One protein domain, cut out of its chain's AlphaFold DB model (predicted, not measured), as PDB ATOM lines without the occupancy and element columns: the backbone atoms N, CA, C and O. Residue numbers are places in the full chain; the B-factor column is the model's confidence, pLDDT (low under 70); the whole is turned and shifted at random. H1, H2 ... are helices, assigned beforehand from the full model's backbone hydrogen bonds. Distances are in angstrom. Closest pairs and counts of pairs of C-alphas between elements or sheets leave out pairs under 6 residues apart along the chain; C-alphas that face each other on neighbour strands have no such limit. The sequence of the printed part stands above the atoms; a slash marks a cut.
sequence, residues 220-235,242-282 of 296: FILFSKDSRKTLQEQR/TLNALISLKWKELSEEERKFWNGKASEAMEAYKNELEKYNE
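This is residues 220 to 235 and 242 to 282 of the 296 residues of an uncharacterized protein of Lupinus angustifolius (UniProt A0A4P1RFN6). The long helix H3 and the shorter H2 make an L, with H1 packed on H2 and its first residues, 220 to 223, reaching H3. Residues 267 to 282 of H3 stick out as an arm that makes much of the length. The printed part has 57 residues, is all helix, with H1, H2, H3 along the chain and no named strand, and is loose: radius of gyration of the C-alphas 14.7 A, spans 47 by 23 by 15 A.

H3, residues 256 to 282, measures 38.1 A and ends at C-alpha 282 (354.761, 342.264, 744.211). H2 is residues 242 to 253, 16.8 A. H1, residues 220 to 234, 20.3 A, begins at C-alpha 220 (373.949, 349.804, 767.240).

H3, with residues 262 to 266 alone, touches H1 at residues 220 to 223 alone; the closest C-alphas, of Trp 262 and Phe 223, are 6.6 A apart. Their tilt is steep, 57 degrees, opposite ways. H1 touches H2, closest C-alphas Ser 224 and Ile 247, 6.1 A, at a steep tilt of 58 degrees, opposite ways. H2 and H3 are close but not clearly touching, about perpendicular at 74 degrees; their closest C-alphas, Trp 251 and Arg 259, are 8.0 A apart. In H1, H2 and H3 every O i to N i+4 pair is within hydrogen-bond range.

The C-alphas of Arg 235 and Glu 282, the two farthest apart, are 47.5 A apart. Residues 236 to 241 are not printed; C-alphas 235 and 242 are 10.8 A apart across the cut. The link from H2 to H3 is tight. No printed residue is under 70 in pLDDT.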
ATOM      1  N   PHE A 220     373.932 349.554 765.796       92.81
ATOM      2  CA  PHE A 220     373.949 349.804 767.240       92.81
ATOM      3  C   PHE A 220     373.015 348.872 768.025       92.81
ATOM      4  O   PHE A 220     373.351 348.454 769.126       92.81
ATOM      5  N   ILE A 221     371.836 348.536 767.494       92.88
ATOM      6  CA  ILE A 221     370.878 347.664 768.191       92.88
ATOM      7  C   ILE A 221     371.359 346.213 768.192       92.88
ATOM      8  O   ILE A 221     371.204 345.533 769.208       92.88
ATOM      9  N   LEU A 222     371.957 345.743 767.094       93.00
ATOM     10  CA  LEU A 222     372.584 344.421 767.022       93.00
ATOM     11  C   LEU A 222     373.723 344.307 768.041       93.00
ATOM     12  O   LEU A 222     373.708 343.402 768.873       93.00
ATOM     13  N   PHE A 223     374.619 345.295 768.061       94.19
ATOM     14  CA  PHE A 223     375.671 345.396 769.068       94.19
ATOM     15  C   PHE A 223     375.118 345.503 770.491       94.19
ATOM     16  O   PHE A 223     375.617 344.862 771.410       94.19
ATOM     17  N   SER A 224     374.070 346.303 770.696       93.31
ATOM     18  CA  SER A 224     373.466 346.496 772.011       93.31
ATOM     19  C   SER A 224     372.872 345.202 772.549       93.31
ATOM     20  O   SER A 224     372.946 344.975 773.751       93.31
ATOM     21  N   LYS A 225     372.282 344.351 771.701       92.88
ATOM     22  CA  LYS A 225     371.776 343.034 772.115       92.88
ATOM     23  C   LYS A 225     372.909 342.124 772.578       92.88
ATOM     24  O   LYS A 225     372.796 341.542 773.654       92.88
ATOM     25  N   ASP A 226     373.983 342.063 771.800       92.56
ATOM     26  CA  ASP A 226     375.160 341.247 772.098       92.56
ATOM     27  C   ASP A 226     375.871 341.728 773.375       92.56
ATOM     28  O   ASP A 226     375.983 340.996 774.355       92.56
ATOM     29  N   SER A 227     376.184 343.023 773.446       91.06
ATOM     30  CA  SER A 227     376.811 343.635 774.621       91.06
ATOM     31  C   SER A 227     375.937 343.569 775.870       91.06
ATOM     32  O   SER A 227     376.463 343.415 776.969       91.06
ATOM     33  N   ARG A 228     374.607 343.679 775.737       89.88
ATOM     34  CA  ARG A 228     373.694 343.519 776.879       89.88
ATOM     35  C   ARG A 228     373.752 342.106 777.431       89.88
ATOM     36  O   ARG A 228     373.775 341.974 778.645       89.88
ATOM     37  N   LYS A 229     373.806 341.088 776.568       90.19
ATOM     38  CA  LYS A 229     373.932 339.690 776.990       90.19
ATOM     39  C   LYS A 229     375.214 339.491 777.801       90.19
ATOM     40  O   LYS A 229     375.144 339.054 778.943       90.19
ATOM     41  N   THR A 230     376.353 339.942 777.274       89.88
ATOM     42  CA  THR A 230     377.647 339.843 777.967       89.88
ATOM     43  C   THR A 230     377.666 340.610 779.290       89.88
ATOM     44  O   THR A 230     378.131 340.098 780.303       89.88
ATOM     45  N   LEU A 231     377.149 341.843 779.312       89.00
ATOM     46  CA  LEU A 231     377.143 342.665 780.526       89.00
ATOM     47  C   LEU A 231     376.156 342.147 781.579       89.00
ATOM     48  O   LEU A 231     376.403 342.322 782.769       89.00
ATOM     49  N   GLN A 232     375.062 341.509 781.161       89.62
ATOM     50  CA  GLN A 232     374.102 340.872 782.062       89.62
ATOM     51  C   GLN A 232     374.678 339.600 782.697       89.62
ATOM     52  O   GLN A 232     374.442 339.364 783.878       89.62
ATOM     53  N   GLU A 233     375.466 338.821 781.947       90.19
ATOM     54  CA  GLU A 233     376.192 337.645 782.454       90.19
ATOM     55  C   GLU A 233     377.326 338.043 783.412       90.19
ATOM     56  O   GLU A 233     377.477 337.448 784.474       90.19
ATOM     57  N   GLN A 234     378.094 339.085 783.078       88.44
ATOM     58  CA  GLN A 234     379.187 339.574 783.927       88.44
ATOM     59  C   GLN A 234     378.699 340.307 785.180       88.44
ATOM     60  O   GLN A 234     379.422 340.378 786.174       88.44
ATOM     61  N   ARG A 235     377.506 340.907 785.129       84.00
ATOM     62  CA  ARG A 235     376.934 341.683 786.235       84.00
ATOM     63  C   ARG A 235     375.455 341.355 786.446       84.00
ATOM     64  O   ARG A 235     374.588 342.185 786.139       84.00
ATOM     65  N   THR A 242     371.223 351.309 783.645       87.44
ATOM     66  CA  THR A 242     372.678 351.355 783.824       87.44
ATOM     67  C   THR A 242     373.389 350.519 782.760       87.44
ATOM     68  O   THR A 242     374.344 350.996 782.150       87.44
ATOM     69  N   LEU A 243     372.885 349.317 782.453       87.25
ATOM     70  CA  LEU A 243     373.409 348.490 781.357       87.25
ATOM     71  C   LEU A 243     373.324 349.221 780.008       87.25
ATOM     72  O   LEU A 243     374.287 349.227 779.246       87.25
ATOM     73  N   ASN A 244     372.209 349.899 779.718       89.88
ATOM     74  CA  ASN A 244     372.041 350.662 778.475       89.88
ATOM     75  C   ASN A 244     373.016 351.842 778.355       89.88
ATOM     76  O   ASN A 244     373.512 352.118 777.258       89.88
ATOM     77  N   ALA A 245     373.311 352.523 779.467       90.88
ATOM     78  CA  ALA A 245     374.319 353.578 779.500       90.88
ATOM     79  C   ALA A 245     375.720 353.019 779.196       90.88
ATOM     80  O   ALA A 245     376.403 353.541 778.316       90.88
ATOM     81  N   LEU A 246     376.102 351.907 779.836       89.25
ATOM     82  CA  LEU A 246     377.383 351.228 779.597       89.25
ATOM     83  C   LEU A 246     377.533 350.748 778.148       89.25
ATOM     84  O   LEU A 246     378.581 350.934 777.541       89.25
ATOM     85  N   ILE A 247     376.473 350.198 777.555       91.94
ATOM     86  CA  ILE A 247     376.464 349.791 776.142       91.94
ATOM     87  C   ILE A 247     376.654 350.996 775.217       91.94
ATOM     88  O   ILE A 247     377.355 350.906 774.214       91.94
ATOM     89  N   SER A 248     376.035 352.132 775.540       90.12
ATOM     90  CA  SER A 248     376.164 353.352 774.734       90.12
ATOM     91  C   SER A 248     377.582 353.925 774.787       90.12
ATOM     92  O   SER A 248     378.057 354.449 773.783       90.12
ATOM     93  N   LEU A 249     378.261 353.805 775.933       91.56
ATOM     94  CA  LEU A 249     379.680 354.145 776.073       91.56
ATOM     95  C   LEU A 249     380.556 353.171 775.283       91.56
ATOM     96  O   LEU A 249     381.302 353.605 774.410       91.56
ATOM     97  N   LYS A 250     380.348 351.862 775.466       90.44
ATOM     98  CA  LYS A 250     381.084 350.819 774.743       90.44
ATOM     99  C   LYS A 250     380.950 350.970 773.223       90.44
ATOM    100  O   LYS A 250     381.920 350.791 772.506       90.44
ATOM    101  N   TRP A 251     379.782 351.376 772.715       92.00
ATOM    102  CA  TRP A 251     379.595 351.648 771.283       92.00
ATOM    103  C   TRP A 251     380.398 352.847 770.767       92.00
ATOM    104  O   TRP A 251     380.793 352.869 769.600       92.00
ATOM    105  N   LYS A 252     380.600 353.874 771.601       91.75
ATOM    106  CA  LYS A 252     381.416 355.045 771.249       91.75
ATOM    107  C   LYS A 252     382.904 354.703 771.223       91.75
ATOM    108  O   LYS A 252     383.598 355.249 770.376       91.75
ATOM    109  N   GLU A 253     383.330 353.809 772.110       91.81
ATOM    110  CA  GLU A 253     384.714 353.346 772.271       91.81
ATOM    111  C   GLU A 253     385.116 352.228 771.298       91.81
ATOM    112  O   GLU A 253     386.303 351.951 771.164       91.81
ATOM    113  N   LEU A 254     384.154 351.594 770.615       90.06
ATOM    114  CA  LEU A 254     384.439 350.597 769.578       90.06
ATOM    115  C   LEU A 254     385.407 351.140 768.530       90.06
ATOM    116  O   LEU A 254     385.223 352.249 768.012       90.06
ATOM    117  N   SER A 255     386.361 350.292 768.150       90.19
ATOM    118  CA  SER A 255     387.238 350.546 767.013       90.19
ATOM    119  C   SER A 255     386.437 350.670 765.712       90.19
ATOM    120  O   SER A 255     385.320 350.150 765.572       90.19
ATOM    121  N   GLU A 256     387.001 351.364 764.723       86.00
ATOM    122  CA  GLU A 256     386.350 351.525 763.420       86.00
ATOM    123  C   GLU A 256     386.112 350.178 762.720       86.00
ATOM    124  O   GLU A 256     385.099 350.008 762.041       86.00
ATOM    125  N   GLU A 257     386.989 349.199 762.946       89.88
ATOM    126  CA  GLU A 257     386.900 347.851 762.384       89.88
ATOM    127  C   GLU A 257     385.716 347.065 762.958       89.88
ATOM    128  O   GLU A 257     384.892 346.527 762.212       89.88
ATOM    129  N   GLU A 258     385.552 347.069 764.282       88.50
ATOM    130  CA  GLU A 258     384.414 346.416 764.933       88.50
ATOM    131  C   GLU A 258     383.101 347.138 764.606       88.50
ATOM    132  O   GLU A 258     382.065 346.507 764.376       88.50
ATOM    133  N   ARG A 259     383.125 348.475 764.512       90.19
ATOM    134  CA  ARG A 259     381.960 349.247 764.064       90.19
ATOM    135  C   ARG A 259     381.600 348.911 762.613       90.19
ATOM    136  O   ARG A 259     380.413 348.794 762.300       90.19
ATOM    137  N   LYS A 260     382.589 348.698 761.738       90.81
ATOM    138  CA  LYS A 260     382.387 348.262 760.347       90.81
ATOM    139  C   LYS A 260     381.772 346.864 760.278       90.81
ATOM    140  O   LYS A 260     380.849 346.671 759.492       90.81
ATOM    141  N   PHE A 261     382.185 345.934 761.140       93.19
ATOM    142  CA  PHE A 261     381.567 344.607 761.251       93.19
ATOM    143  C   PHE A 261     380.069 344.683 761.587       93.19
ATOM    144  O   PHE A 261     379.239 344.090 760.896       93.19
ATOM    145  N   TRP A 262     379.694 345.466 762.605       94.69
ATOM    146  CA  TRP A 262     378.282 345.640 762.975       94.69
ATOM    147  C   TRP A 262     377.476 346.404 761.920       94.69
ATOM    148  O   TRP A 262     376.296 346.107 761.717       94.69
ATOM    149  N   ASN A 263     378.093 347.368 761.235       90.38
ATOM    150  CA  ASN A 263     377.482 348.054 760.099       90.38
ATOM    151  C   ASN A 263     377.237 347.099 758.923       90.38
ATOM    152  O   ASN A 263     376.149 347.148 758.359       90.38
ATOM    153  N   GLY A 264     378.181 346.202 758.619       92.00
ATOM    154  CA  GLY A 264     378.034 345.170 757.586       92.00
ATOM    155  C   GLY A 264     376.885 344.204 757.882       92.00
ATOM    156  O   GLY A 264     376.007 344.004 757.046       92.00
ATOM    157  N   LYS A 265     376.803 343.696 759.120       91.94
ATOM    158  CA  LYS A 265     375.669 342.859 759.553       91.94
ATOM    159  C   LYS A 265     374.322 343.577 759.434       91.94
ATOM    160  O   LYS A 265     373.319 342.973 759.069       91.94
ATOM    161  N   ALA A 266     374.281 344.869 759.766       92.19
ATOM    162  CA  ALA A 266     373.059 345.656 759.652       92.19
ATOM    163  C   ALA A 266     372.685 345.959 758.195       92.19
ATOM    164  O   ALA A 266     371.497 345.987 757.883       92.19
ATOM    165  N   SER A 267     373.665 346.189 757.314       91.00
ATOM    166  CA  SER A 267     373.405 346.427 755.893       91.00
ATOM    167  C   SER A 267     372.908 345.170 755.192       91.00
ATOM    168  O   SER A 267     371.920 345.262 754.476       91.00
ATOM    169  N   GLU A 268     373.504 344.007 755.466       92.88
ATOM    170  CA  GLU A 268     373.047 342.718 754.927       92.88
ATOM    171  C   GLU A 268     371.604 342.419 755.360       92.88
ATOM    172  O   GLU A 268     370.740 342.125 754.536       92.88
ATOM    173  N   ALA A 269     371.299 342.602 756.649       91.81
ATOM    174  CA  ALA A 269     369.934 342.447 757.143       91.81
ATOM    175  C   ALA A 269     368.963 343.442 756.478       91.81
ATOM    176  O   ALA A 269     367.822 343.089 756.180       91.81
ATOM    177  N   MET A 270     369.399 344.685 756.236       89.38
ATOM    178  CA  MET A 270     368.608 345.711 755.547       89.38
ATOM    179  C   MET A 270     368.371 345.380 754.069       89.38
ATOM    180  O   MET A 270     367.299 345.688 753.549       89.38
ATOM    181  N   GLU A 271     369.334 344.747 753.407       89.69
ATOM    182  CA  GLU A 271     369.224 344.276 752.029       89.69
ATOM    183  C   GLU A 271     368.267 343.084 751.921       89.69
ATOM    184  O   GLU A 271     367.350 343.113 751.102       89.69
ATOM    185  N   ALA A 272     368.369 342.109 752.831       91.62
ATOM    186  CA  ALA A 272     367.401 341.017 752.939       91.62
ATOM    187  C   ALA A 272     365.972 341.546 753.148       91.62
ATOM    188  O   ALA A 272     365.050 341.157 752.436       91.62
ATOM    189  N   TYR A 273     365.803 342.517 754.049       90.75
ATOM    190  CA  TYR A 273     364.523 343.189 754.267       90.75
ATOM    191  C   TYR A 273     364.011 343.920 753.023       90.75
ATOM    192  O   TYR A 273     362.810 343.926 752.765       90.75
ATOM    193  N   LYS A 274     364.897 344.562 752.252       87.81
ATOM    194  CA  LYS A 274     364.514 345.237 751.009       87.81
ATOM    195  C   LYS A 274     363.974 344.225 749.996       87.81
ATOM    196  O   LYS A 274     362.910 344.468 749.436       87.81
ATOM    197  N   ASN A 275     364.647 343.087 749.847       89.38
ATOM    198  CA  ASN A 275     364.228 342.009 748.953       89.38
ATOM    199  C   ASN A 275     362.901 341.371 749.411       89.38
ATOM    200  O   ASN A 275     362.034 341.082 748.593       89.38
ATOM    201  N   GLU A 276     362.706 341.174 750.717       89.94
ATOM    202  CA  GLU A 276     361.429 340.707 751.275       89.94
ATOM    203  C   GLU A 276     360.296 341.715 751.055       89.94
ATOM    204  O   GLU A 276     359.175 341.327 750.736       89.94
ATOM    205  N   LEU A 277     360.581 343.009 751.213       85.38
ATOM    206  CA  LEU A 277     359.606 344.075 751.001       85.38
ATOM    207  C   LEU A 277     359.197 344.179 749.529       85.38
ATOM    208  O   LEU A 277     358.029 344.423 749.253       85.38
ATOM    209  N   GLU A 278     360.135 343.986 748.601       85.75
ATOM    210  CA  GLU A 278     359.871 343.954 747.160       85.75
ATOM    211  C   GLU A 278     358.952 342.784 746.799       85.75
ATOM    212  O   GLU A 278     357.882 343.014 746.244       85.75
ATOM    213  N   LYS A 279     359.262 341.569 747.273       89.25
ATOM    214  CA  LYS A 279     358.387 340.392 747.114       89.25
ATOM    215  C   LYS A 279     357.000 340.590 747.721       89.25
ATOM    216  O   LYS A 279     356.000 340.172 747.149       89.25
ATOM    217  N   TYR A 280     356.924 341.215 748.893       86.94
ATOM    218  CA  TYR A 280     355.648 341.531 749.531       86.94
ATOM    219  C   TYR A 280     354.857 342.566 748.716       86.94
ATOM    220  O   TYR A 280     353.652 342.411 748.547       86.94
ATOM    221  N   ASN A 281     355.511 343.588 748.163       82.06
ATOM    222  CA  ASN A 281     354.849 344.571 747.305       82.06
ATOM    223  C   ASN A 281     354.359 343.939 745.992       82.06
ATOM    224  O   ASN A 281     353.245 344.232 745.566       82.06
ATOM    225  N   GLU A 282     355.157 343.060 745.379       85.75
ATOM    226  CA  GLU A 282     354.761 342.264 744.211       85.75
ATOM    227  C   GLU A 282     353.555 341.372 744.531       85.75
ATOM    228  O   GLU A 282     352.598 341.336 743.761       85.75
TER     229      GLU A 282